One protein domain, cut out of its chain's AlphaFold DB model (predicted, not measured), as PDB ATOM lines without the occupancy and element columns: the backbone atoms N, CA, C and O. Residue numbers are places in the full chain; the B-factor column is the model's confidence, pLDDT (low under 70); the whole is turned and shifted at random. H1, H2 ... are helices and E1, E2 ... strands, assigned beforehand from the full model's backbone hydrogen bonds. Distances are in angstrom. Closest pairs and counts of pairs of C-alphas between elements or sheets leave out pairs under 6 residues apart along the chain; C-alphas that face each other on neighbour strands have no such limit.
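Overview. This is residues 20 to 223 of the 481 residues of the protein "Macrocin-O-methyltransferase" of Candidatus Magnetomorum sp. HK-1 (UniProt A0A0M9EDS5). With little regular structure, the chain winds into a solenoid, its walls two parallel sheets face to face, a sandwich: E1 E3 E5 E7 E9 and E2 E4 E6 E8. Residues 103 to 125 loop far out; a meander of antiparallel neighbours, E10 E11 E12, with H2 over it, caps one end, and H3 folds back. Of 204 printed residues, 75 are in H1, E1 to E12, H2, H3, in order, mixed in class. It is compact, radius of gyration of the C-alphas 17.9 A, spanning 51 by 49 by 28 A.

Arrangement. N 42 of E1, residues 41-43, and O 67 of E3, 67-69, are within hydrogen-bond range, 3.0 A. H2, residues 193-205, touches E11, 175-181, closest C-alphas 199 and 181, 5.6 A. H3, 211-222, has every O i to N i+4 pair within range, H2 8 of 9.

Along the chain. H1, residues 20-23, begins at C-alpha 20 (51.920, -84.110, 38.518); H3 ends at C-alpha 222 (27.514, -92.879, 49.016).

Size, cuts and confidence. The printed part has no cut; residues 221-223 are under pLDDT 70.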
ATOM      1  N   LEU A  20      53.343 -84.121  38.180       86.38
ATOM      2  CA  LEU A  20      51.920 -84.110  38.518       86.38
ATOM      3  C   LEU A  20      51.562 -85.252  39.468       86.38
ATOM      4  O   LEU A  20      50.895 -85.010  40.465       86.38
ATOM      5  N   LYS A  21      52.048 -86.475  39.221       83.69
ATOM      6  CA  LYS A  21      51.821 -87.617  40.125       83.69
ATOM      7  C   LYS A  21      52.515 -87.454  41.476       83.69
ATOM      8  O   LYS A  21      51.994 -87.931  42.473       83.69
ATOM      9  N   GLN A  22      53.671 -86.793  41.524       87.12
ATOM     10  CA  GLN A  22      54.346 -86.498  42.794       87.12
ATOM     11  C   GLN A  22      53.579 -85.453  43.610       87.12
ATOM     12  O   GLN A  22      53.426 -85.603  44.820       87.12
ATOM     13  N   ARG A  23      53.081 -84.400  42.953       89.31
ATOM     14  CA  ARG A  23      52.327 -83.323  43.604       89.31
ATOM     15  C   ARG A  23      50.901 -83.736  43.976       89.31
ATOM     16  O   ARG A  23      50.386 -83.281  44.993       89.31
ATOM     17  N   PHE A  24      50.278 -84.572  43.153       90.56
ATOM     18  CA  PHE A  24      48.874 -84.957  43.234       90.56
ATOM     19  C   PHE A  24      48.730 -86.488  43.103       90.56
ATOM     20  O   PHE A  24      48.264 -86.979  42.072       90.56
ATOM     21  N   PRO A  25      49.141 -87.262  44.125       85.81
ATOM     22  CA  PRO A  25      49.194 -88.726  44.046       85.81
ATOM     23  C   PRO A  25      47.817 -89.385  43.878       85.81
ATOM     24  O   PRO A  25      47.715 -90.430  43.240       85.81
ATOM     25  N   ASP A  26      46.758 -88.747  44.383       87.62
ATOM     26  CA  ASP A  26      45.387 -89.278  44.380       87.62
ATOM     27  C   ASP A  26      44.550 -88.824  43.172       87.62
ATOM     28  O   ASP A  26      43.319 -88.947  43.177       87.62
ATOM     29  N   ILE A  27      45.198 -88.243  42.157       87.44
ATOM     30  CA  ILE A  27      44.546 -87.641  40.991       87.44
ATOM     31  C   ILE A  27      44.898 -88.422  39.730       87.44
ATOM     32  O   ILE A  27      46.051 -88.778  39.480       87.44
ATOM     33  N   THR A  28      43.887 -88.658  38.894       87.06
ATOM     34  CA  THR A  28      44.081 -89.277  37.581       87.06
ATOM     35  C   THR A  28      44.276 -88.202  36.519       87.06
ATOM     36  O   THR A  28      43.417 -87.343  36.342       87.06
ATOM     37  N   PHE A  29      45.377 -88.276  35.772       87.88
ATOM     38  CA  PHE A  29      45.672 -87.364  34.666       87.88
ATOM     39  C   PHE A  29      45.644 -88.100  33.327       87.88
ATOM     40  O   PHE A  29      46.220 -89.182  33.188       87.88
ATOM     41  N   GLY A  30      44.993 -87.494  32.336       87.44
ATOM     42  CA  GLY A  30      45.104 -87.882  30.936       87.44
ATOM     43  C   GLY A  30      46.444 -87.470  30.322       87.44
ATOM     44  O   GLY A  30      47.297 -86.857  30.965       87.44
ATOM     45  N   LYS A  31      46.632 -87.811  29.045       85.94
ATOM     46  CA  LYS A  31      47.817 -87.406  28.276       85.94
ATOM     47  C   LYS A  31      47.837 -85.886  28.080       85.94
ATOM     48  O   LYS A  31      46.779 -85.274  27.994       85.94
ATOM     49  N   ASN A  32      49.027 -85.293  28.012       91.44
ATOM     50  CA  ASN A  32      49.233 -83.870  27.703       91.44
ATOM     51  C   ASN A  32      48.471 -82.877  28.602       91.44
ATOM     52  O   ASN A  32      48.163 -81.771  28.167       91.44
ATOM     53  N   VAL A  33      48.150 -83.245  29.847       93.06
ATOM     54  CA  VAL A  33      47.599 -82.274  30.801       93.06
ATOM     55  C   VAL A  33      48.678 -81.258  31.157       93.06
ATOM     56  O   VAL A  33      49.769 -81.635  31.589       93.06
ATOM     57  N   GLN A  34      48.349 -79.980  31.012       94.50
ATOM     58  CA  GLN A  34      49.231 -78.866  31.343       94.50
ATOM     59  C   GLN A  34      48.710 -78.152  32.589       94.50
ATOM     60  O   GLN A  34      47.523 -77.839  32.688       94.50
ATOM     61  N   ILE A  35      49.604 -77.906  33.548       94.06
ATOM     62  CA  ILE A  35      49.304 -77.118  34.743       94.06
ATOM     63  C   ILE A  35      50.360 -76.030  34.892       94.06
ATOM     64  O   ILE A  35      51.501 -76.315  35.264       94.06
ATOM     65  N   ASP A  36      49.945 -74.789  34.677       91.06
ATOM     66  CA  ASP A  36      50.782 -73.624  34.921       91.06
ATOM     67  C   ASP A  36      50.634 -73.166  36.366       91.06
ATOM     68  O   ASP A  36      49.542 -73.156  36.935       91.06
ATOM     69  N   GLN A  37      51.757 -72.763  36.962       89.38
ATOM     70  CA  GLN A  37      51.808 -72.288  38.347       89.38
ATOM     71  C   GLN A  37      51.215 -73.305  39.337       89.38
ATOM     72  O   GLN A  37      50.367 -72.992  40.168       89.38
ATOM     73  N   ILE A  38      51.697 -74.550  39.257       91.06
ATOM     74  CA  ILE A  38      51.204 -75.710  40.020       91.06
ATOM     75  C   ILE A  38      51.082 -75.485  41.540       91.06
ATOM     76  O   ILE A  38      50.240 -76.099  42.191       91.06
ATOM     77  N   ASN A  39      51.890 -74.592  42.120       91.62
ATOM     78  CA  ASN A  39      51.834 -74.254  43.547       91.62
ATOM     79  C   ASN A  39      50.553 -73.496  43.930       91.62
ATOM     80  O   ASN A  39      50.107 -73.583  45.071       91.62
ATOM     81  N   ASN A  40      49.931 -72.817  42.966       94.81
ATOM     82  CA  ASN A  40      48.713 -72.030  43.129       94.81
ATOM     83  C   ASN A  40      47.438 -72.832  42.846       94.81
ATOM     84  O   ASN A  40      46.339 -72.268  42.879       94.81
ATOM     85  N   ILE A  41      47.567 -74.133  42.572       95.44
ATOM     86  CA  ILE A  41      46.447 -75.025  42.287       95.44
ATOM     87  C   ILE A  41      46.368 -76.117  43.350       95.44
ATOM     88  O   ILE A  41      47.358 -76.755  43.708       95.44
ATOM     89  N   SER A  42      45.153 -76.353  43.839       96.00
ATOM     90  CA  SER A  42      44.827 -77.498  44.689       96.00
ATOM     91  C   SER A  42      43.777 -78.363  44.005       96.00
ATOM     92  O   SER A  42      42.837 -77.837  43.408       96.00
ATOM     93  N   ILE A  43      43.945 -79.683  44.081       95.81
ATOM     94  CA  ILE A  43      43.017 -80.660  43.503       95.81
ATOM     95  C   ILE A  43      42.721 -81.712  44.568       95.81
ATOM     96  O   ILE A  43      43.639 -82.317  45.122       95.81
ATOM     97  N   GLY A  44      41.441 -81.896  44.886       92.50
ATOM     98  CA  GLY A  44      40.989 -82.855  45.882       92.50
ATOM     99  C   GLY A  44      41.015 -84.298  45.364       92.50
ATOM    100  O   GLY A  44      40.791 -84.523  44.171       92.50
ATOM    101  N   PRO A  45      41.247 -85.283  46.253       88.25
ATOM    102  CA  PRO A  45      41.428 -86.690  45.899       88.25
ATOM    103  C   PRO A  45      40.254 -87.286  45.117       88.25
ATOM    104  O   PRO A  45      39.100 -86.858  45.244       88.25
ATOM    105  N   GLY A  46      40.569 -88.301  44.308       83.69
ATOM    106  CA  GLY A  46      39.595 -89.016  43.486       83.69
ATOM    107  C   GLY A  46      39.110 -88.227  42.270       83.69
ATOM    108  O   GLY A  46      38.169 -88.662  41.609       83.69
ATOM    109  N   SER A  47      39.710 -87.069  41.991       90.31
ATOM    110  CA  SER A  47      39.408 -86.277  40.801       90.31
ATOM    111  C   SER A  47      40.184 -86.779  39.583       90.31
ATOM    112  O   SER A  47      41.263 -87.370  39.696       90.31
ATOM    113  N   LEU A  48      39.628 -86.520  38.403       92.06
ATOM    114  CA  LEU A  48      40.243 -86.806  37.116       92.06
ATOM    115  C   LEU A  48      40.347 -85.529  36.289       92.06
ATOM    116  O   LEU A  48      39.367 -84.797  36.155       92.06
ATOM    117  N   ILE A  49      41.515 -85.322  35.683       93.31
ATOM    118  CA  ILE A  49      41.759 -84.304  34.664       93.31
ATOM    119  C   ILE A  49      42.009 -85.015  33.335       93.31
ATOM    120  O   ILE A  49      43.014 -85.707  33.167       93.31
ATOM    121  N   GLY A  50      41.069 -84.889  32.404       90.44
ATOM    122  CA  GLY A  50      41.118 -85.538  31.103       90.44
ATOM    123  C   GLY A  50      42.218 -84.971  30.217       90.44
ATOM    124  O   GLY A  50      42.713 -83.869  30.437       90.44
ATOM    125  N   GLU A  51      42.605 -85.745  29.209       90.12
ATOM    126  CA  GLU A  51      43.713 -85.384  28.319       90.12
ATOM    127  C   GLU A  51      43.545 -84.029  27.632       90.12
ATOM    128  O   GLU A  51      42.421 -83.546  27.464       90.12
ATOM    129  N   ASP A  52      44.677 -83.455  27.229       94.62
ATOM    130  CA  ASP A  52      44.786 -82.174  26.526       94.62
ATOM    131  C   ASP A  52      44.091 -81.013  27.265       94.62
ATOM    132  O   ASP A  52      43.693 -80.022  26.657       94.62
ATOM    133  N   SER A  53      43.892 -81.144  28.580       96.81
ATOM    134  CA  SER A  53      43.321 -80.083  29.409       96.81
ATOM    135  C   SER A  53      44.413 -79.166  29.946       96.81
ATOM    136  O   SER A  53      45.516 -79.615  30.266       96.81
ATOM    137  N   TRP A  54      44.073 -77.892  30.101       97.50
ATOM    138  CA  TRP A  54      44.980 -76.858  30.581       97.50
ATOM    139  C   TRP A  54      44.398 -76.152  31.803       97.50
ATOM    140  O   TRP A  54      43.276 -75.641  31.767       97.50
ATOM    141  N   LEU A  55      45.157 -76.152  32.898       96.44
ATOM    142  CA  LEU A  55      44.847 -75.418  34.118       96.44
ATOM    143  C   LEU A  55      45.892 -74.314  34.280       96.44
ATOM    144  O   LEU A  55      47.086 -74.607  34.351       96.44
ATOM    145  N   SER A  56      45.458 -73.061  34.368       93.31
ATOM    146  CA  SER A  56      46.360 -71.918  34.484       93.31
ATOM    147  C   SER A  56      45.874 -70.885  35.489       93.31
ATOM    148  O   SER A  56      44.679 -70.707  35.750       93.31
ATOM    149  N   THR A  57      46.843 -70.205  36.092       90.62
ATOM    150  CA  THR A  57      46.614 -69.113  37.038       90.62
ATOM    151  C   THR A  57      47.549 -67.948  36.712       90.62
ATOM    152  O   THR A  57      48.528 -68.146  35.991       90.62
ATOM    153  N   ASP A  58      47.271 -66.746  37.225       84.56
ATOM    154  CA  ASP A  58      48.139 -65.552  37.108       84.56
ATOM    155  C   ASP A  58      48.620 -65.036  38.486       84.56
ATOM    156  O   ASP A  58      48.943 -63.860  38.672       84.56
ATOM    157  N   SER A  59      48.652 -65.899  39.509       77.69
ATOM    158  CA  SER A  59      49.090 -65.493  40.849       77.69
ATOM    159  C   SER A  59      50.577 -65.175  40.836       77.69
ATOM    160  O   SER A  59      51.392 -65.965  40.379       77.69
ATOM    161  N   ARG A  60      50.955 -64.034  41.413       73.19
ATOM    162  CA  ARG A  60      52.368 -63.688  41.658       73.19
ATOM    163  C   ARG A  60      52.857 -64.133  43.035       73.19
ATOM    164  O   ARG A  60      54.043 -64.022  43.326       73.19
ATOM    165  N   ASP A  61      51.948 -64.627  43.871       82.19
ATOM    166  CA  ASP A  61      52.239 -65.168  45.194       82.19
ATOM    167  C   ASP A  61      52.147 -66.692  45.146       82.19
ATOM    168  O   ASP A  61      51.052 -67.242  45.032       82.19
ATOM    169  N   ALA A  62      53.288 -67.376  45.244       77.62
ATOM    170  CA  ALA A  62      53.379 -68.834  45.178       77.62
ATOM    171  C   ALA A  62      52.683 -69.562  46.346       77.62
ATOM    172  O   ALA A  62      52.427 -70.760  46.237       77.62
ATOM    173  N   ASN A  63      52.360 -68.868  47.444       81.75
ATOM    174  CA  ASN A  63      51.731 -69.465  48.628       81.75
ATOM    175  C   ASN A  63      50.200 -69.365  48.613       81.75
ATOM    176  O   ASN A  63      49.526 -69.937  49.472       81.75
ATOM    177  N   LYS A  64      49.631 -68.646  47.642       89.06
ATOM    178  CA  LYS A  64      48.190 -68.432  47.542       89.06
ATOM    179  C   LYS A  64      47.549 -69.440  46.597       89.06
ATOM    180  O   LYS A  64      47.808 -69.428  45.396       89.06
ATOM    181  N   ILE A  65      46.635 -70.260  47.106       93.31
ATOM    182  CA  ILE A  65      45.785 -71.082  46.238       93.31
ATOM    183  C   ILE A  65      44.813 -70.173  45.488       93.31
ATOM    184  O   ILE A  65      43.994 -69.481  46.093       93.31
ATOM    185  N   GLN A  66      44.921 -70.189  44.164       94.25
ATOM    186  CA  GLN A  66      44.115 -69.384  43.260       94.25
ATOM    187  C   GLN A  66      43.025 -70.215  42.577       94.25
ATOM    188  O   GLN A  66      41.898 -69.747  42.437       94.25
ATOM    189  N   VAL A  67      43.351 -71.457  42.208       97.06
ATOM    190  CA  VAL A  67      42.396 -72.437  41.684       97.06
ATOM    191  C   VAL A  67      42.263 -73.577  42.685       97.06
ATOM    192  O   VAL A  67      43.241 -74.237  43.053       97.06
ATOM    193  N   LYS A  68      41.036 -73.825  43.130       98.06
ATOM    194  CA  LYS A  68      40.698 -74.903  44.052       98.06
ATOM    195  C   LYS A  68      39.698 -75.841  43.402       98.06
ATOM    196  O   LYS A  68      38.555 -75.464  43.181       98.06
ATOM    197  N   ILE A  69      40.122 -77.070  43.144       98.19
ATOM    198  CA  ILE A  69      39.270 -78.152  42.657       98.19
ATOM    199  C   ILE A  69      39.013 -79.110  43.821       98.19
ATOM    200  O   ILE A  69      39.940 -79.531  44.514       98.19
ATOM    201  N   GLY A  70      37.743 -79.421  44.053       94.81
ATOM    202  CA  GLY A  70      37.260 -80.288  45.114       94.81
ATOM    203  C   GLY A  70      37.581 -81.762  44.881       94.81
ATOM    204  O   GLY A  70      38.435 -82.130  44.075       94.81
ATOM    205  N   LYS A  71      36.898 -82.622  45.628       90.25
ATOM    206  CA  LYS A  71      37.036 -84.079  45.565       90.25
ATOM    207  C   LYS A  71      36.139 -84.668  44.491       90.25
ATOM    208  O   LYS A  71      35.028 -84.181  44.269       90.25
ATOM    209  N   CYS A  72      36.576 -85.783  43.911       88.69
ATOM    210  CA  CYS A  72      35.759 -86.559  42.976       88.69
ATOM    211  C   CYS A  72      35.213 -85.721  41.803       88.69
ATOM    212  O   CYS A  72      34.092 -85.944  41.343       88.69
ATOM    213  N   VAL A  73      35.987 -84.737  41.341       93.19
ATOM    214  CA  VAL A  73      35.635 -83.895  40.196       93.19
ATOM    215  C   VAL A  73      36.108 -84.584  38.920       93.19
ATOM    216  O   VAL A  73      37.268 -84.973  38.810       93.19
ATOM    217  N   CYS A  74      35.214 -84.742  37.947       94.69
ATOM    218  CA  CYS A  74      35.538 -85.325  36.650       94.69
ATOM    219  C   CYS A  74      35.623 -84.222  35.595       94.69
ATOM    220  O   CYS A  74      34.598 -83.722  35.134       94.69
ATOM    221  N   ILE A  75      36.839 -83.847  35.206       95.81
ATOM    222  CA  ILE A  75      37.089 -82.914  34.110       95.81
ATOM    223  C   ILE A  75      37.389 -83.738  32.859       95.81
ATOM    224  O   ILE A  75      38.381 -84.455  32.815       95.81
ATOM    225  N   GLY A  76      36.517 -83.676  31.849       90.25
ATOM    226  CA  GLY A  76      36.680 -84.390  30.580       90.25
ATOM    227  C   GLY A  76      37.909 -83.956  29.765       90.25
ATOM    228  O   GLY A  76      38.805 -83.268  30.245       90.25
ATOM    229  N   ARG A  77      37.958 -84.347  28.493       92.00
ATOM    230  CA  ARG A  77      39.087 -84.044  27.592       92.00
ATOM    231  C   ARG A  77      39.033 -82.588  27.106       92.00
ATOM    232  O   ARG A  77      37.936 -82.087  26.853       92.00
ATOM    233  N   ARG A  78      40.194 -81.971  26.873       96.56
ATOM    234  CA  ARG A  78      40.351 -80.638  26.259       96.56
ATOM    235  C   ARG A  78      39.619 -79.521  27.001       96.56
ATOM    236  O   ARG A  78      39.005 -78.660  26.380       96.56
ATOM    237  N   ASN A  79      39.618 -79.564  28.328       98.12
ATOM    238  CA  ASN A  79      39.030 -78.494  29.129       98.12
ATOM    239  C   ASN A  79      40.063 -77.412  29.440       98.12
ATOM    240  O   ASN A  79      41.244 -77.707  29.618       98.12
ATOM    241  N   THR A  80      39.606 -76.171  29.572       98.38
ATOM    242  CA  THR A  80      40.449 -75.052  30.005       98.38
ATOM    243  C   THR A  80      39.891 -74.468  31.292       98.38
ATOM    244  O   THR A  80      38.720 -74.091  31.348       98.38
ATOM    245  N   ILE A  81      40.733 -74.393  32.322       98.00
ATOM    246  CA  ILE A  81      40.421 -73.748  33.598       98.00
ATOM    247  C   ILE A  81      41.453 -72.648  33.821       98.00
ATOM    248  O   ILE A  81      42.608 -72.947  34.108       98.00
ATOM    249  N   ALA A  82      41.043 -71.391  33.686       94.19
ATOM    250  CA  ALA A  82      41.957 -70.250  33.718       94.19
ATOM    251  C   ALA A  82      41.478 -69.181  34.706       94.19
ATOM    252  O   ALA A  82      40.360 -68.675  34.592       94.19
ATOM    253  N   SER A  83      42.323 -68.810  35.671       93.25
ATOM    254  CA  SER A  83      41.950 -67.836  36.705       93.25
ATOM    255  C   SER A  83      42.970 -66.713  36.877       93.25
ATOM    256  O   SER A  83      44.128 -66.964  37.199       93.25
ATOM    257  N   ALA A  84      42.510 -65.464  36.755       88.81
ATOM    258  CA  ALA A  84      43.247 -64.268  37.182       88.81
ATOM    259  C   ALA A  84      42.776 -63.758  38.560       88.81
ATOM    260  O   ALA A  84      43.407 -62.896  39.159       88.81
ATOM    261  N   GLY A  85      41.698 -64.324  39.116       90.75
ATOM    262  CA  GLY A  85      41.207 -64.078  40.478       90.75
ATOM    263  C   GLY A  85      41.077 -65.382  41.272       90.75
ATOM    264  O   GLY A  85      41.898 -66.262  41.070       90.75
ATOM    265  N   PHE A  86      40.095 -65.561  42.153       94.69
ATOM    266  CA  PHE A  86      39.863 -66.847  42.838       94.69
ATOM    267  C   PHE A  86      38.857 -67.714  42.067       94.69
ATOM    268  O   PHE A  86      37.806 -67.223  41.657       94.69
ATOM    269  N   LEU A  87      39.160 -68.999  41.879       97.69
ATOM    270  CA  LEU A  87      38.276 -69.955  41.214       97.69
ATOM    271  C   LEU A  87      38.121 -71.212  42.072       97.69
ATOM    272  O   LEU A  87      39.096 -71.909  42.353       97.69
ATOM    273  N   GLU A  88      36.886 -71.523  42.458       98.38
ATOM    274  CA  GLU A  88      36.527 -72.747  43.172       98.38
ATOM    275  C   GLU A  88      35.640 -73.634  42.295       98.38
ATOM    276  O   GLU A  88      34.618 -73.192  41.778       98.38
ATOM    277  N   ILE A  89      36.007 -74.907  42.178       98.62
ATOM    278  CA  ILE A  89      35.152 -75.989  41.695       98.62
ATOM    279  C   ILE A  89      34.955 -76.943  42.860       98.62
ATOM    280  O   ILE A  89      35.906 -77.588  43.290       98.62
ATOM    281  N   ALA A  90      33.744 -77.031  43.392       96.56
ATOM    282  CA  ALA A  90      33.450 -77.871  44.540       96.56
ATOM    283  C   ALA A  90      33.301 -79.356  44.158       96.56
ATOM    284  O   ALA A  90      33.414 -79.758  42.997       96.56
ATOM    285  N   ASP A  91      33.063 -80.183  45.171       92.31
ATOM    286  CA  ASP A  91      33.069 -81.638  45.060       92.31
ATOM    287  C   ASP A  91      32.019 -82.171  44.063       92.31
ATOM    288  O   ASP A  91      30.942 -81.592  43.878       92.31
ATOM    289  N   PHE A  92      32.314 -83.327  43.461       90.56
ATOM    290  CA  PHE A  92      31.401 -84.099  42.599       90.56
ATOM    291  C   PHE A  92      30.934 -83.395  41.316       90.56
ATOM    292  O   PHE A  92      29.952 -83.814  40.702       90.56
ATOM    293  N   CYS A  93      31.614 -82.333  40.882       95.31
ATOM    294  CA  CYS A  93      31.313 -81.699  39.603       95.31
ATOM    295  C   CYS A  93      31.767 -82.560  38.417       95.31
ATOM    296  O   CYS A  93      32.771 -83.273  38.488       95.31
ATOM    297  N   MET A  94      31.048 -82.455  37.300       95.88
ATOM    298  CA  MET A  94      31.363 -83.176  36.070       95.88
ATOM    299  C   MET A  94      31.361 -82.242  34.862       95.88
ATOM    300  O   MET A  94      30.385 -81.537  34.609       95.88
ATOM    301  N   PHE A  95      32.430 -82.301  34.075       97.81
ATOM    302  CA  PHE A  95      32.629 -81.501  32.875       97.81
ATOM    303  C   PHE A  95      32.788 -82.430  31.678       97.81
ATOM    304  O   PHE A  95      33.646 -83.315  31.660       97.81
ATOM    305  N   ALA A  96      31.944 -82.240  30.669       96.06
ATOM    306  CA  ALA A  96      32.090 -82.881  29.372       96.06
ATOM    307  C   ALA A  96      33.364 -82.374  28.649       96.06
ATOM    308  O   ALA A  96      34.135 -81.593  29.210       96.06
ATOM    309  N   PRO A  97      33.648 -82.823  27.414       95.75
ATOM    310  CA  PRO A  97      34.778 -82.285  26.666       95.75
ATOM    311  C   PRO A  97      34.616 -80.802  26.295       95.75
ATOM    312  O   PRO A  97      33.492 -80.331  26.097       95.75
ATOM    313  N   ASN A  98      35.746 -80.115  26.096       96.88
ATOM    314  CA  ASN A  98      35.823 -78.748  25.561       96.88
ATOM    315  C   ASN A  98      35.082 -77.671  26.385       96.88
ATOM    316  O   ASN A  98      34.571 -76.710  25.816       96.88
ATOM    317  N   VAL A  99      34.962 -77.824  27.702       98.62
ATOM    318  CA  VAL A  99      34.398 -76.790  28.581       98.62
ATOM    319  C   VAL A  99      35.479 -75.774  28.949       98.62
ATOM    320  O   VAL A  99      36.594 -76.136  29.333       98.62
ATOM    321  N   TYR A 100      35.126 -74.493  28.854       98.62
ATOM    322  CA  TYR A 100      35.938 -73.389  29.356       98.62
ATOM    323  C   TYR A 100      35.336 -72.859  30.657       98.62
ATOM    324  O   TYR A 100      34.169 -72.456  30.671       98.62
ATOM    325  N   ILE A 101      36.136 -72.820  31.721       98.50
ATOM    326  CA  ILE A 101      35.791 -72.194  33.000       98.50
ATOM    327  C   ILE A 101      36.862 -71.156  33.326       98.50
ATOM    328  O   ILE A 101      38.033 -71.499  33.483       98.50
ATOM    329  N   GLY A 102      36.482 -69.893  33.493       96.38
ATOM    330  CA  GLY A 102      37.461 -68.888  33.877       96.38
ATOM    331  C   GLY A 102      36.904 -67.603  34.456       96.38
ATOM    332  O   GLY A 102      35.704 -67.367  34.515       96.38
ATOM    333  N   ASN A 103      37.804 -66.764  34.940       93.38
ATOM    334  CA  ASN A 103      37.478 -65.407  35.379       93.38
ATOM    335  C   ASN A 103      38.539 -64.390  34.937       93.38
ATOM    336  O   ASN A 103      38.577 -63.274  35.453       93.38
ATOM    337  N   ALA A 104      39.414 -64.792  34.015       86.31
ATOM    338  CA  ALA A 104      40.454 -63.955  33.450       86.31
ATOM    339  C   ALA A 104      39.912 -63.223  32.219       86.31
ATOM    340  O   ALA A 104      39.395 -63.852  31.302       86.31
ATOM    341  N   ASP A 105      40.073 -61.903  32.200       86.75
ATOM    342  CA  ASP A 105      39.791 -61.055  31.042       86.75
ATOM    343  C   ASP A 105      40.919 -60.037  30.891       86.75
ATOM    344  O   ASP A 105      41.530 -59.638  31.884       86.75
ATOM    345  N   HIS A 106      41.169 -59.574  29.669       88.81
ATOM    346  CA  HIS A 106      42.061 -58.441  29.440       88.81
ATOM    347  C   HIS A 106      41.369 -57.120  29.771       88.81
ATOM    348  O   HIS A 106      40.168 -56.952  29.550       88.81
ATOM    349  N   ILE A 107      42.138 -56.161  30.281       88.06
ATOM    350  CA  ILE A 107      41.639 -54.799  30.481       88.06
ATOM    351  C   ILE A 107      41.502 -54.152  29.097       88.06
ATOM    352  O   ILE A 107      42.476 -54.075  28.362       88.06
ATOM    353  N   TYR A 108      40.319 -53.683  28.708       88.50
ATOM    354  CA  TYR A 108      40.132 -53.001  27.413       88.50
ATOM    355  C   TYR A 108      39.669 -51.544  27.561       88.50
ATOM    356  O   TYR A 108      39.680 -50.794  26.592       88.50
ATOM    357  N   GLU A 109      39.306 -51.117  28.773       86.31
ATOM    358  CA  GLU A 109      38.709 -49.801  29.059       86.31
ATOM    359  C   GLU A 109      39.738 -48.692  29.344       86.31
ATOM    360  O   GLU A 109      39.373 -47.633  29.841       86.31
ATOM    361  N   MET A 110      41.029 -48.915  29.067       82.12
ATOM    362  CA  MET A 110      42.071 -47.900  29.283       82.12
ATOM    363  C   MET A 110      42.001 -46.776  28.229       82.12
ATOM    364  O   MET A 110      41.155 -45.893  28.278       82.12
ATOM    365  N   ASN A 111      42.926 -46.781  27.271       82.00
ATOM    366  CA  ASN A 111      43.011 -45.822  26.179       82.00
ATOM    367  C   ASN A 111      42.946 -46.609  24.867       82.00
ATOM    368  O   ASN A 111      43.609 -47.640  24.745       82.00
ATOM    369  N   GLN A 112      42.184 -46.112  23.888       84.44
ATOM    370  CA  GLN A 112      42.004 -46.741  22.573       84.44
ATOM    371  C   GLN A 112      43.324 -46.935  21.802       84.44
ATOM    372  O   GLN A 112      43.399 -47.794  20.929       84.44
ATOM    373  N   ASN A 113      44.375 -46.187  22.152       91.25
ATOM    374  CA  ASN A 113      45.696 -46.264  21.524       91.25
ATOM    375  C   ASN A 113      46.663 -47.246  22.215       91.25
ATOM    376  O   ASN A 113      47.797 -47.394  21.763       91.25
ATOM    377  N   THR A 114      46.257 -47.909  23.303       89.31
ATOM    378  CA  THR A 114      47.086 -48.918  23.978       89.31
ATOM    379  C   THR A 114      46.789 -50.306  23.402       89.31
ATOM    380  O   THR A 114      45.650 -50.764  23.502       89.31
ATOM    381  N   PRO A 115      47.781 -51.033  22.849       90.62
ATOM    382  CA  PRO A 115      47.585 -52.420  22.432       90.62
ATOM    383  C   PRO A 115      47.077 -53.291  23.588       90.62
ATOM    384  O   PRO A 115      47.681 -53.286  24.659       90.62
ATOM    385  N   ILE A 116      46.029 -54.094  23.363       89.75
ATOM    386  CA  ILE A 116      45.408 -54.963  24.390       89.75
ATOM    387  C   ILE A 116      46.419 -55.906  25.066       89.75
ATOM    388  O   ILE A 116      46.304 -56.207  26.247       89.75
ATOM    389  N   LEU A 117      47.473 -56.332  24.363       90.06
ATOM    390  CA  LEU A 117      48.541 -57.147  24.959       90.06
ATOM    391  C   LEU A 117      49.233 -56.457  26.154       90.06
ATOM    392  O   LEU A 117      49.758 -57.126  27.042       90.06
ATOM    393  N   LEU A 118      49.251 -55.121  26.174       89.44
ATOM    394  CA  LEU A 118      49.951 -54.304  27.167       89.44
ATOM    395  C   LEU A 118      49.033 -53.775  28.273       89.44
ATOM    396  O   LEU A 118      49.524 -53.183  29.231       89.44
ATOM    397  N   THR A 119      47.720 -53.979  28.167       86.88
ATOM    398  CA  THR A 119      46.756 -53.456  29.145       86.88
ATOM    399  C   THR A 119      46.663 -54.315  30.404       86.88
ATOM    400  O   THR A 119      46.121 -53.874  31.414       86.88
ATOM    401  N   GLY A 120      47.223 -55.526  30.379       86.00
ATOM    402  CA  GLY A 120      47.179 -56.462  31.497       86.00
ATOM    403  C   GLY A 120      45.846 -57.205  31.602       86.00
ATOM    404  O   GLY A 120      45.091 -57.312  30.632       86.00
ATOM    405  N   VAL A 121      45.578 -57.762  32.783       84.94
ATOM    406  CA  VAL A 121      44.401 -58.597  33.059       84.94
ATOM    407  C   VAL A 121      43.586 -58.044  34.222       84.94
ATOM    408  O   VAL A 121      44.128 -57.461  35.163       84.94
ATOM    409  N   VAL A 122      42.274 -58.253  34.171       83.56
ATOM    410  CA  VAL A 122      41.353 -57.926  35.256       83.56
ATOM    411  C   VAL A 122      41.621 -58.861  36.434       83.56
ATOM    412  O   VAL A 122      41.536 -60.080  36.309       83.56
ATOM    413  N   GLN A 123      41.934 -58.272  37.585       81.62
ATOM    414  CA  GLN A 123      42.244 -58.980  38.828       81.62
ATOM    415  C   GLN A 123      41.020 -59.012  39.762       81.62
ATOM    416  O   GLN A 123      40.025 -58.325  39.535       81.62
ATOM    417  N   ASN A 124      41.111 -59.786  40.847       84.00
ATOM    418  CA  ASN A 124      40.139 -59.809  41.954       84.00
ATOM    419  C   ASN A 124      38.709 -60.270  41.602       84.00
ATOM    420  O   ASN A 124      37.769 -59.972  42.336       84.00
ATOM    421  N   LYS A 125      38.528 -61.026  40.513       90.75
ATOM    422  CA  LYS A 125      37.264 -61.726  40.228       90.75
ATOM    423  C   LYS A 125      37.167 -63.028  41.027       90.75
ATOM    424  O   LYS A 125      38.179 -63.659  41.317       90.75
ATOM    425  N   THR A 126      35.953 -63.454  41.349       95.75
ATOM    426  CA  THR A 126      35.684 -64.722  42.024       95.75
ATOM    427  C   THR A 126      34.703 -65.540  41.196       95.75
ATOM    428  O   THR A 126      33.614 -65.072  40.879       95.75
ATOM    429  N   LEU A 127      35.080 -66.769  40.847       98.06
ATOM    430  CA  LEU A 127      34.186 -67.726  40.200       98.06
ATOM    431  C   LEU A 127      34.019 -68.946  41.096       98.06
ATOM    432  O   LEU A 127      34.999 -69.604  41.439       98.06
ATOM    433  N   VAL A 128      32.780 -69.253  41.471       98.62
ATOM    434  CA  VAL A 128      32.472 -70.395  42.340       98.62
ATOM    435  C   VAL A 128      31.514 -71.332  41.625       98.62
ATOM    436  O   VAL A 128      30.402 -70.955  41.273       98.62
ATOM    437  N   ILE A 129      31.927 -72.577  41.441       98.69
ATOM    438  CA  ILE A 129      31.064 -73.679  41.032       98.69
ATOM    439  C   ILE A 129      30.821 -74.524  42.275       98.69
ATOM    440  O   ILE A 129      31.741 -75.151  42.798       98.69
ATOM    441  N   GLU A 130      29.589 -74.515  42.768       98.00
ATOM    442  CA  GLU A 130      29.192 -75.311  43.926       98.00
ATOM    443  C   GLU A 130      29.023 -76.802  43.567       98.00
ATOM    444  O   GLU A 130      29.184 -77.232  42.426       98.00
ATOM    445  N   GLU A 131      28.705 -77.614  44.572       94.38
ATOM    446  CA  GLU A 131      28.775 -79.070  44.517       94.38
ATOM    447  C   GLU A 131      27.846 -79.687  43.456       94.38
ATOM    448  O   GLU A 131      26.719 -79.233  43.231       94.38
ATOM    449  N   ASN A 132      28.281 -80.809  42.873       93.62
ATOM    450  CA  ASN A 132      27.447 -81.662  42.019       93.62
ATOM    451  C   ASN A 132      26.831 -80.919  40.811       93.62
ATOM    452  O   ASN A 132      25.677 -81.151  40.444       93.62
ATOM    453  N   CYS A 133      27.583 -79.999  40.210       98.00
ATOM    454  CA  CYS A 133      27.193 -79.359  38.957       98.00
ATOM    455  C   CYS A 133      27.623 -80.197  37.745       98.00
ATOM    456  O   CYS A 133      28.657 -80.871  37.774       98.00
ATOM    457  N   TRP A 134      26.851 -80.131  36.659       98.00
ATOM    458  CA  TRP A 134      27.196 -80.772  35.387       98.00
ATOM    459  C   TRP A 134      27.307 -79.752  34.255       98.00
ATOM    460  O   TRP A 134      26.416 -78.925  34.067       98.00
ATOM    461  N   PHE A 135      28.381 -79.853  33.473       98.56
ATOM    462  CA  PHE A 135      28.678 -78.988  32.338       98.56
ATOM    463  C   PHE A 135      28.716 -79.814  31.053       98.56
ATOM    464  O   PHE A 135      29.527 -80.728  30.897       98.56
ATOM    465  N   GLY A 136      27.808 -79.501  30.133       96.12
ATOM    466  CA  GLY A 136      27.704 -80.122  28.822       96.12
ATOM    467  C   GLY A 136      28.825 -79.688  27.878       96.12
ATOM    468  O   GLY A 136      29.511 -78.694  28.111       96.12
ATOM    469  N   ILE A 137      28.993 -80.452  26.796       95.94
ATOM    470  CA  ILE A 137      30.070 -80.269  25.813       95.94
ATOM    471  C   ILE A 137      30.108 -78.833  25.274       95.94
ATOM    472  O   ILE A 137      29.055 -78.262  24.984       95.94
ATOM    473  N   ASN A 138      31.305 -78.261  25.120       97.00
ATOM    474  CA  ASN A 138      31.510 -76.896  24.610       97.00
ATOM    475  C   ASN A 138      30.801 -75.786  25.420       97.00
ATOM    476  O   ASN A 138      30.492 -74.728  24.873       97.00
ATOM    477  N   SER A 139      30.448 -76.015  26.689       98.50
ATOM    478  CA  SER A 139      29.929 -74.923  27.522       98.50
ATOM    479  C   SER A 139      31.049 -73.954  27.909       98.50
ATOM    480  O   SER A 139      32.215 -74.323  28.029       98.50
ATOM    481  N   PHE A 140      30.686 -72.689  28.073       98.69
ATOM    482  CA  PHE A 140      31.594 -71.598  28.389       98.69
ATOM    483  C   PHE A 140      31.064 -70.856  29.609       98.69
ATOM    484  O   PHE A 140      29.907 -70.430  29.627       98.69
ATOM    485  N   VAL A 141      31.908 -70.686  30.620       98.50
ATOM    486  CA  VAL A 141      31.599 -69.927  31.831       98.50
ATOM    487  C   VAL A 141      32.740 -68.958  32.083       98.50
ATOM    488  O   VAL A 141      33.877 -69.389  32.278       98.50
ATOM    489  N   ASN A 142      32.440 -67.659  32.081       96.19
ATOM    490  CA  ASN A 142      33.439 -66.637  32.365       96.19
ATOM    491  C   ASN A 142      32.870 -65.487  33.197       96.19
ATOM    492  O   ASN A 142      31.781 -64.992  32.900       96.19
ATOM    493  N   GLY A 143      33.618 -65.040  34.207       92.94
ATOM    494  CA  GLY A 143      33.331 -63.802  34.937       92.94
ATOM    495  C   GLY A 143      33.417 -63.914  36.459       92.94
ATOM    496  O   GLY A 143      34.068 -64.798  37.006       92.94
ATOM    497  N   ASN A 144      32.772 -62.966  37.141       96.19
ATOM    498  CA  ASN A 144      32.659 -62.914  38.600       96.19
ATOM    499  C   ASN A 144      31.270 -63.421  39.013       96.19
ATOM    500  O   ASN A 144      30.344 -62.617  39.114       96.19
ATOM    501  N   LEU A 145      31.104 -64.742  39.120       97.88
ATOM    502  CA  LEU A 145      29.788 -65.369  39.259       97.88
ATOM    503  C   LEU A 145      29.817 -66.682  40.047       97.88
ATOM    504  O   LEU A 145      30.855 -67.331  40.192       97.88
ATOM    505  N   THR A 146      28.640 -67.105  40.501       98.62
ATOM    506  CA  THR A 146      28.402 -68.385  41.168       98.62
ATOM    507  C   THR A 146      27.476 -69.283  40.348       98.62
ATOM    508  O   THR A 146      26.371 -68.891  39.968       98.62
ATOM    509  N   ILE A 147      27.896 -70.530  40.125       98.75
ATOM    510  CA  ILE A 147      27.040 -71.619  39.653       98.75
ATOM    511  C   ILE A 147      26.604 -72.435  40.868       98.75
ATOM    512  O   ILE A 147      27.395 -73.175  41.452       98.75
ATOM    513  N   GLY A 148      25.344 -72.279  41.263       98.19
ATOM    514  CA  GLY A 148      24.789 -72.931  42.440       98.19
ATOM    515  C   GLY A 148      24.674 -74.448  42.285       98.19
ATOM    516  O   GLY A 148      24.438 -74.961  41.190       98.19
ATOM    517  N   ARG A 149      24.772 -75.165  43.404       96.31
ATOM    518  CA  ARG A 149      24.875 -76.631  43.473       96.31
ATOM    519  C   ARG A 149      23.751 -77.357  42.754       96.31
ATOM    520  O   ARG A 149      22.610 -76.887  42.708       96.31
ATOM    521  N   GLY A 150      24.062 -78.536  42.226       95.88
ATOM    522  CA  GLY A 150      23.094 -79.361  41.504       95.88
ATOM    523  C   GLY A 150      22.596 -78.743  40.195       95.88
ATOM    524  O   GLY A 150      21.582 -79.204  39.667       95.88
ATOM    525  N   SER A 151      23.246 -77.690  39.693       98.56
ATOM    526  CA  SER A 151      22.861 -77.054  38.435       98.56
ATOM    527  C   SER A 151      23.460 -77.761  37.226       98.56
ATOM    528  O   SER A 151      24.510 -78.402  37.291       98.56
ATOM    529  N   VAL A 152      22.772 -77.624  36.098       98.62
ATOM    530  CA  VAL A 152      23.147 -78.208  34.815       98.62
ATOM    531  C   VAL A 152      23.328 -77.102  33.786       98.62
ATOM    532  O   VAL A 152      22.386 -76.375  33.458       98.62
ATOM    533  N   ILE A 153      24.530 -77.019  33.234       98.62
ATOM    534  CA  ILE A 153      24.864 -76.149  32.114       98.62
ATOM    535  C   ILE A 153      24.826 -76.997  30.850       98.62
ATOM    536  O   ILE A 153      25.614 -77.925  30.693       98.62
ATOM    537  N   SER A 154      23.890 -76.723  29.947       97.00
ATOM    538  CA  SER A 154      23.768 -77.523  28.723       97.00
ATOM    539  C   SER A 154      24.901 -77.237  27.739       97.00
ATOM    540  O   SER A 154      25.565 -76.203  27.816       97.00
ATOM    541  N   GLY A 155      25.106 -78.141  26.780       94.12
ATOM    542  CA  GLY A 155      26.155 -77.971  25.777       94.12
ATOM    543  C   GLY A 155      26.005 -76.686  24.955       94.12
ATOM    544  O   GLY A 155      24.888 -76.213  24.739       94.12
ATOM    545  N   ASN A 156      27.137 -76.128  24.516       96.06
ATOM    546  CA  ASN A 156      27.240 -74.850  23.796       96.06
ATOM    547  C   ASN A 156      26.579 -73.648  24.513       96.06
ATOM    548  O   ASN A 156      26.154 -72.695  23.858       96.06
ATOM    549  N   SER A 157      26.444 -73.682  25.843       98.31
ATOM    550  CA  SER A 157      25.878 -72.555  26.599       98.31
ATOM    551  C   SER A 157      26.956 -71.567  27.033       98.31
ATOM    552  O   SER A 157      28.025 -71.997  27.455       98.31
ATOM    553  N   VAL A 158      26.655 -70.265  26.990       98.56
ATOM    554  CA  VAL A 158      27.559 -69.172  27.400       98.56
ATOM    555  C   VAL A 158      27.015 -68.507  28.662       98.56
ATOM    556  O   VAL A 158      26.044 -67.752  28.613       98.56
ATOM    557  N   VAL A 159      27.617 -68.815  29.809       98.50
ATOM    558  CA  VAL A 159      27.172 -68.371  31.134       98.50
ATOM    559  C   VAL A 159      28.019 -67.193  31.605       98.50
ATOM    560  O   VAL A 159      29.219 -67.331  31.828       98.50
ATOM    561  N   LEU A 160      27.365 -66.041  31.765       97.25
ATOM    562  CA  LEU A 160      27.991 -64.762  32.139       97.25
ATOM    563  C   LEU A 160      27.369 -64.135  33.399       97.25
ATOM    564  O   LEU A 160      27.660 -62.991  33.735       97.25
ATOM    565  N   LYS A 161      26.443 -64.843  34.056       97.69
ATOM    566  CA  LYS A 161      25.720 -64.398  35.255       97.69
ATOM    567  C   LYS A 161      25.517 -65.570  36.209       97.69
ATOM    568  O   LYS A 161      25.590 -66.722  35.780       97.69
ATOM    569  N   ASP A 162      25.218 -65.255  37.466       98.50
ATOM    570  CA  ASP A 162      24.908 -66.249  38.491       98.50
ATOM    571  C   ASP A 162      23.793 -67.202  38.053       98.50
ATOM    572  O   ASP A 162      22.782 -66.802  37.465       98.50
ATOM    573  N   VAL A 163      23.970 -68.477  38.392       98.38
ATOM    574  CA  VAL A 163      22.972 -69.526  38.195       98.38
ATOM    575  C   VAL A 163      22.517 -69.999  39.573       98.38
ATOM    576  O   VAL A 163      23.320 -70.580  40.303       98.38
ATOM    577  N   PRO A 164      21.245 -69.789  39.959       97.69
ATOM    578  CA  PRO A 164      20.742 -70.265  41.241       97.69
ATOM    579  C   PRO A 164      20.886 -71.788  41.370       97.69
ATOM    580  O   PRO A 164      20.746 -72.485  40.363       97.69
ATOM    581  N   PRO A 165      21.059 -72.336  42.587       97.75
ATOM    582  CA  PRO A 165      21.099 -73.779  42.817       97.75
ATOM    583  C   PRO A 165      19.945 -74.530  42.155       97.75
ATOM    584  O   PRO A 165      18.832 -74.006  42.053       97.75
ATOM    585  N   PHE A 166      20.184 -75.780  41.767       97.44
ATOM    586  CA  PHE A 166      19.190 -76.651  41.143       97.44
ATOM    587  C   PHE A 166      18.483 -75.982  39.958       97.44
ATOM    588  O   PHE A 166      17.247 -75.907  39.912       97.44
ATOM    589  N   SER A 167      19.273 -75.458  39.024       98.50
ATOM    590  CA  SER A 167      18.783 -74.843  37.790       98.50
ATOM    591  C   SER A 167      19.373 -75.533  36.565       98.50
ATOM    592  O   SER A 167      20.485 -76.046  36.600       98.50
ATOM    593  N   VAL A 168      18.637 -75.527  35.458       98.38
ATOM    594  CA  VAL A 168      19.125 -75.972  34.147       98.38
ATOM    595  C   VAL A 168      19.159 -74.768  33.223       98.38
ATOM    596  O   VAL A 168      18.125 -74.120  33.036       98.38
ATOM    597  N   VAL A 169      20.314 -74.489  32.621       97.69
ATOM    598  CA  VAL A 169      20.489 -73.378  31.678       97.69
ATOM    599  C   VAL A 169      20.871 -73.862  30.281       97.69
ATOM    600  O   VAL A 169      21.493 -74.919  30.123       97.69
ATOM    601  N   VAL A 170      20.480 -73.087  29.266       97.38
ATOM    602  CA  VAL A 170      20.816 -73.325  27.851       97.38
ATOM    603  C   VAL A 170      21.088 -72.018  27.111       97.38
ATOM    604  O   VAL A 170      20.480 -70.994  27.429       97.38
ATOM    605  N   GLY A 171      21.880 -72.094  26.043       95.75
ATOM    606  CA  GLY A 171      21.966 -71.063  25.005       95.75
ATOM    607  C   GLY A 171      23.095 -70.051  25.196       95.75
ATOM    608  O   GLY A 171      23.862 -70.114  26.153       95.75
ATOM    609  N   ASN A 172      23.188 -69.118  24.250       97.12
ATOM    610  CA  ASN A 172      24.161 -68.032  24.233       97.12
ATOM    611  C   ASN A 172      23.430 -66.700  23.944       97.12
ATOM    612  O   ASN A 172      22.978 -66.519  22.811       97.12
ATOM    613  N   PRO A 173      23.266 -65.799  24.932       97.06
ATOM    614  CA  PRO A 173      23.626 -65.976  26.342       97.06
ATOM    615  C   PRO A 173      22.755 -67.041  27.030       97.06
ATOM    616  O   PRO A 173      21.609 -67.284  26.639       97.06
ATOM    617  N   ALA A 174      23.299 -67.687  28.060       97.62
ATOM    618  CA  ALA A 174      22.614 -68.754  28.773       97.62
ATOM    619  C   ALA A 174      21.407 -68.224  29.556       97.62
ATOM    620  O   ALA A 174      21.495 -67.238  30.289       97.62
ATOM    621  N   ARG A 175      20.278 -68.926  29.433       96.31
ATOM    622  CA  ARG A 175      19.037 -68.653  30.167       96.31
ATOM    623  C   ARG A 175      18.559 -69.886  30.914       96.31
ATOM    624  O   ARG A 175      18.711 -71.009  30.431       96.31
ATOM    625  N   ILE A 176      17.939 -69.669  32.069       97.88
ATOM    626  CA  ILE A 176      17.328 -70.733  32.866       97.88
ATOM    627  C   ILE A 176      16.092 -71.265  32.132       97.88
ATOM    628  O   ILE A 176      15.203 -70.500  31.769       97.88
ATOM    629  N   ILE A 177      16.035 -72.582  31.923       96.31
ATOM    630  CA  ILE A 177      14.893 -73.277  31.309       96.31
ATOM    631  C   ILE A 177      14.173 -74.213  32.267       96.31
ATOM    632  O   ILE A 177      13.036 -74.598  31.993       96.31
ATOM    633  N   LYS A 178      14.821 -74.615  33.364       96.19
ATOM    634  CA  LYS A 178      14.202 -75.411  34.424       96.19
ATOM    635  C   LYS A 178      14.785 -75.052  35.783       96.19
ATOM    636  O   LYS A 178      15.973 -74.752  35.871       96.19
ATOM    637  N   MET A 179      13.975 -75.153  36.828       97.56
ATOM    638  CA  MET A 179      14.410 -75.030  38.219       97.56
ATOM    639  C   MET A 179      13.682 -76.046  39.091       97.56
ATOM    640  O   MET A 179      12.508 -76.339  38.868       97.56
ATOM    641  N   TYR A 180      14.368 -76.575  40.098       94.56
ATOM    642  CA  TYR A 180      13.731 -77.405  41.114       94.56
ATOM    643  C   TYR A 180      12.893 -76.550  42.073       94.56
ATOM    644  O   TYR A 180      13.408 -75.587  42.654       94.56
ATOM    645  N   ASP A 181      11.628 -76.921  42.245       88.69
ATOM    646  CA  ASP A 181      10.713 -76.349  43.229       88.69
ATOM    647  C   ASP A 181      10.606 -77.306  44.430       88.69
ATOM    648  O   ASP A 181      10.087 -78.415  44.275       88.69
ATOM    649  N   PRO A 182      11.088 -76.913  45.622       81.88
ATOM    650  CA  PRO A 182      11.066 -77.768  46.805       81.88
ATOM    651  C   PRO A 182       9.670 -77.921  47.424       81.88
ATOM    652  O   PRO A 182       9.415 -78.943  48.056       81.88
ATOM    653  N   VAL A 183       8.755 -76.965  47.216       76.38
ATOM    654  CA  VAL A 183       7.362 -77.062  47.688       76.38
ATOM    655  C   VAL A 183       6.628 -78.132  46.889       76.38
ATOM    656  O   VAL A 183       5.912 -78.957  47.452       76.38
ATOM    657  N   LYS A 184       6.838 -78.151  45.568       73.44
ATOM    658  CA  LYS A 184       6.227 -79.146  44.672       73.44
ATOM    659  C   LYS A 184       7.052 -80.427  44.532       73.44
ATOM    660  O   LYS A 184       6.552 -81.400  43.979       73.44
ATOM    661  N   ASN A 185       8.295 -80.425  45.015       81.25
ATOM    662  CA  ASN A 185       9.261 -81.520  44.918       81.25
ATOM    663  C   ASN A 185       9.453 -82.025  43.468       81.25
ATOM    664  O   ASN A 185       9.558 -83.226  43.219       81.25
ATOM    665  N   VAL A 186       9.487 -81.107  42.496       80.56
ATOM    666  CA  VAL A 186       9.650 -81.409  41.063       80.56
ATOM    667  C   VAL A 186      10.521 -80.362  40.370       80.56
ATOM    668  O   VAL A 186      10.652 -79.227  40.827       80.56
ATOM    669  N   TRP A 187      11.094 -80.730  39.225       88.38
ATOM    670  CA  TRP A 187      11.723 -79.776  38.314       88.38
ATOM    671  C   TRP A 187      10.665 -79.124  37.430       88.38
ATOM    672  O   TRP A 187      10.043 -79.790  36.603       88.38
ATOM    673  N   LEU A 188      10.486 -77.818  37.571       79.38
ATOM    674  CA  LEU A 188       9.566 -77.039  36.755       79.38
ATOM    675  C   LEU A 188      10.290 -76.445  35.554       79.38
ATOM    676  O   LEU A 188      11.433 -76.003  35.663       79.38
ATOM    677  N   ARG A 189       9.608 -76.411  34.408       89.25
ATOM    678  CA  ARG A 189      10.056 -75.652  33.239       89.25
ATOM    679  C   ARG A 189       9.765 -74.171  33.453       89.25
ATOM    680  O   ARG A 189       8.675 -73.827  33.892       89.25
ATOM    681  N   ILE A 190      10.725 -73.327  33.095       89.00
ATOM    682  CA  ILE A 190      10.566 -71.874  33.077       89.00
ATOM    683  C   ILE A 190      10.023 -71.478  31.705       89.00
ATOM    684  O   ILE A 190      10.677 -71.719  30.685       89.00
ATOM    685  N   ASN A 191       8.823 -70.904  31.682       81.25
ATOM    686  CA  ASN A 191       8.199 -70.357  30.479       81.25
ATOM    687  C   ASN A 191       8.230 -68.823  30.501       81.25
ATOM    688  O   ASN A 191       8.462 -68.206  29.462       81.25
ATOM    689  N   HIS A 192       8.068 -68.223  31.685       84.06
ATOM    690  CA  HIS A 192       8.103 -66.780  31.904       84.06
ATOM    691  C   HIS A 192       9.030 -66.412  33.069       84.06
ATOM    692  O   HIS A 192       9.305 -67.221  33.952       84.06
ATOM    693  N   SER A 193       9.509 -65.167  33.095       82.00
ATOM    694  CA  SER A 193      10.399 -64.677  34.159       82.00
ATOM    695  C   SER A 193       9.774 -64.746  35.555       82.00
ATOM    696  O   SER A 193      10.498 -64.878  36.540       82.00
ATOM    697  N   ASP A 194       8.446 -64.676  35.653       85.31
ATOM    698  CA  ASP A 194       7.742 -64.757  36.934       85.31
ATOM    699  C   ASP A 194       7.754 -66.173  37.530       85.31
ATOM    700  O   ASP A 194       7.738 -66.306  38.754       85.31
ATOM    701  N   ASP A 195       7.922 -67.221  36.710       85.81
ATOM    702  CA  ASP A 195       8.094 -68.597  37.200       85.81
ATOM    703  C   ASP A 195       9.334 -68.702  38.100       85.81
ATOM    704  O   ASP A 195       9.308 -69.360  39.139       85.81
ATOM    705  N   ILE A 196      10.416 -68.006  37.729       91.00
ATOM    706  CA  ILE A 196      11.653 -67.962  38.518       91.00
ATOM    707  C   ILE A 196      11.374 -67.319  39.877       91.00
ATOM    708  O   ILE A 196      11.761 -67.877  40.900       91.00
ATOM    709  N   LYS A 197      10.670 -66.179  39.907       91.62
ATOM    710  CA  LYS A 197      10.350 -65.469  41.156       91.62
ATOM    711  C   LYS A 197       9.523 -66.341  42.099       91.62
ATOM    712  O   LYS A 197       9.829 -66.405  43.285       91.62
ATOM    713  N   ILE A 198       8.525 -67.047  41.567       87.19
ATOM    714  CA  ILE A 198       7.677 -67.961  42.343       87.19
ATOM    715  C   ILE A 198       8.510 -69.103  42.930       87.19
ATOM    716  O   ILE A 198       8.396 -69.405  44.114       87.19
ATOM    717  N   ILE A 199       9.381 -69.721  42.129       90.75
ATOM    718  CA  ILE A 199      10.221 -70.830  42.601       90.75
ATOM    719  C   ILE A 199      11.220 -70.352  43.656       90.75
ATOM    720  O   ILE A 199      11.450 -71.054  44.639       90.75
ATOM    721  N   LEU A 200      11.803 -69.165  43.482       92.75
ATOM    722  CA  LEU A 200      12.683 -68.571  44.486       92.75
ATOM    723  C   LEU A 200      11.926 -68.290  45.791       92.75
ATOM    724  O   LEU A 200      12.410 -68.681  46.846       92.75
ATOM    725  N   ALA A 201      10.708 -67.744  45.732       87.62
ATOM    726  CA  ALA A 201       9.865 -67.569  46.917       87.62
ATOM    727  C   ALA A 201       9.523 -68.912  47.597       87.62
ATOM    728  O   ALA A 201       9.603 -69.035  48.818       87.62
ATOM    729  N   ASN A 202       9.229 -69.958  46.819       84.25
ATOM    730  CA  ASN A 202       8.987 -71.305  47.346       84.25
ATOM    731  C   ASN A 202      10.213 -71.888  48.069       84.25
ATOM    732  O   ASN A 202      10.053 -72.649  49.023       84.25
ATOM    733  N   ARG A 203      11.433 -71.530  47.649       91.44
ATOM    734  CA  ARG A 203      12.683 -71.962  48.297       91.44
ATOM    735  C   ARG A 203      12.944 -71.276  49.635       91.44
ATOM    736  O   ARG A 203      13.652 -71.852  50.459       91.44
ATOM    737  N   GLU A 204      12.349 -70.109  49.872       89.69
ATOM    738  CA  GLU A 204      12.349 -69.474  51.194       89.69
ATOM    739  C   GLU A 204      11.402 -70.200  52.162       89.69
ATOM    740  O   GLU A 204      11.714 -70.352  53.343       89.69
ATOM    741  N   LEU A 205      10.273 -70.713  51.657       81.25
ATOM    742  CA  LEU A 205       9.294 -71.468  52.451       81.25
ATOM    743  C   LEU A 205       9.769 -72.890  52.771       81.25
ATOM    744  O   LEU A 205       9.702 -73.335  53.916       81.25
ATOM    745  N   VAL A 206      10.240 -73.613  51.755       86.56
ATOM    746  CA  VAL A 206      10.791 -74.963  51.897       86.56
ATOM    747  C   VAL A 206      12.238 -74.920  51.447       86.56
ATOM    748  O   VAL A 206      12.539 -74.897  50.254       86.56
ATOM    749  N   LYS A 207      13.148 -74.912  52.422       85.19
ATOM    750  CA  LYS A 207      14.576 -74.775  52.147       85.19
ATOM    751  C   LYS A 207      15.085 -75.940  51.309       85.19
ATOM    752  O   LYS A 207      14.862 -77.111  51.617       85.19
ATOM    753  N   ILE A 208      15.823 -75.604  50.259       89.56
ATOM    754  CA  ILE A 208      16.661 -76.567  49.544       89.56
ATOM    755  C   ILE A 208      17.893 -76.912  50.393       89.56
ATOM    756  O   ILE A 208      18.363 -76.049  51.140       89.56
ATOM    757  N   PRO A 209      18.457 -78.130  50.258       88.31
ATOM    758  CA  PRO A 209      19.675 -78.507  50.967       88.31
ATOM    759  C   PRO A 209      20.768 -77.467  50.741       88.31
ATOM    760  O   PRO A 209      20.949 -77.021  49.608       88.31
ATOM    761  N   THR A 210      21.476 -77.062  51.787       90.75
ATOM    762  CA  THR A 210      22.642 -76.173  51.729       90.75
ATOM    763  C   THR A 210      23.860 -76.882  51.120       90.75
ATOM    764  O   THR A 210      23.829 -78.088  50.857       90.75
ATOM    765  N   ARG A 211      24.958 -76.146  50.890       88.62
ATOM    766  CA  ARG A 211      26.243 -76.748  50.484       88.62
ATOM    767  C   ARG A 211      26.737 -77.779  51.507       88.62
ATOM    768  O   ARG A 211      27.221 -78.844  51.137       88.62
ATOM    769  N   GLU A 212      26.567 -77.483  52.797       86.62
ATOM    770  CA  GLU A 212      26.974 -78.384  53.878       86.62
ATOM    771  C   GLU A 212      26.074 -79.624  53.955       86.62
ATOM    772  O   GLU A 212      26.567 -80.744  54.107       86.62
ATOM    773  N   ASP A 213      24.766 -79.459  53.732       85.25
ATOM    774  CA  ASP A 213      23.849 -80.597  53.610       85.25
ATOM    775  C   ASP A 213      24.262 -81.515  52.460       85.25
ATOM    776  O   ASP A 213      24.251 -82.732  52.618       85.25
ATOM    777  N   TYR A 214      24.687 -80.950  51.324       77.62
ATOM    778  CA  TYR A 214      25.220 -81.722  50.202       77.62
ATOM    779  C   TYR A 214      26.423 -82.563  50.628       77.62
ATOM    780  O   TYR A 214      26.391 -83.786  50.492       77.62
ATOM    781  N   LYS A 215      27.444 -81.954  51.234       77.88
ATOM    782  CA  LYS A 215      28.620 -82.696  51.722       77.88
ATOM    783  C   LYS A 215      28.225 -83.848  52.648       77.88
ATOM    784  O   LYS A 215      28.721 -84.966  52.489       77.88
ATOM    785  N   ASN A 216      27.276 -83.615  53.551       80.88
ATOM    786  CA  ASN A 216      26.788 -84.630  54.480       80.88
ATOM    787  C   ASN A 216      25.966 -85.735  53.798       80.88
ATOM    788  O   ASN A 216      26.173 -86.915  54.091       80.88
ATOM    789  N   ILE A 217      25.081 -85.388  52.857       79.75
ATOM    790  CA  ILE A 217      24.293 -86.346  52.067       79.75
ATOM    791  C   ILE A 217      25.225 -87.261  51.275       79.75
ATOM    792  O   ILE A 217      25.069 -88.481  51.329       79.75
ATOM    793  N   PHE A 218      26.209 -86.697  50.571       72.44
ATOM    794  CA  PHE A 218      27.136 -87.480  49.756       72.44
ATOM    795  C   PHE A 218      28.033 -88.377  50.612       72.44
ATOM    796  O   PHE A 218      28.166 -89.567  50.316       72.44
ATOM    797  N   LYS A 219      28.551 -87.855  51.730       71.50
ATOM    798  CA  LYS A 219      29.341 -88.635  52.689       71.50
ATOM    799  C   LYS A 219      28.544 -89.801  53.280       71.50
ATOM    800  O   LYS A 219      29.035 -90.926  53.280       71.50
ATOM    801  N   LYS A 220      27.317 -89.553  53.753       72.75
ATOM    802  CA  LYS A 220      26.479 -90.562  54.426       72.75
ATOM    803  C   LYS A 220      25.920 -91.605  53.462       72.75
ATOM    804  O   LYS A 220      25.896 -92.784  53.793       72.75
ATOM    805  N   LYS A 221      25.411 -91.171  52.305       64.81
ATOM    806  CA  LYS A 221      24.657 -92.037  51.391       64.81
ATOM    807  C   LYS A 221      25.557 -92.847  50.466       64.81
ATOM    808  O   LYS A 221      25.190 -93.959  50.106       64.81
ATOM    809  N   TRP A 222      26.700 -92.289  50.074       61.41
ATOM    810  CA  TRP A 222      27.514 -92.879  49.016       61.41
ATOM    811  C   TRP A 222      28.918 -93.279  49.464       61.41
ATOM    812  O   TRP A 222      29.557 -94.047  48.754       61.41
ATOM    813  N   GLY A 223      29.409 -92.802  50.618       59.09
ATOM    814  CA  GLY A 223      30.729 -93.181  51.145       59.09
ATOM    815  C   GLY A 223      31.889 -92.924  50.170       59.09
ATOM    816  O   GLY A 223      32.948 -93.532  50.302       59.09
TER     817      GLY A 223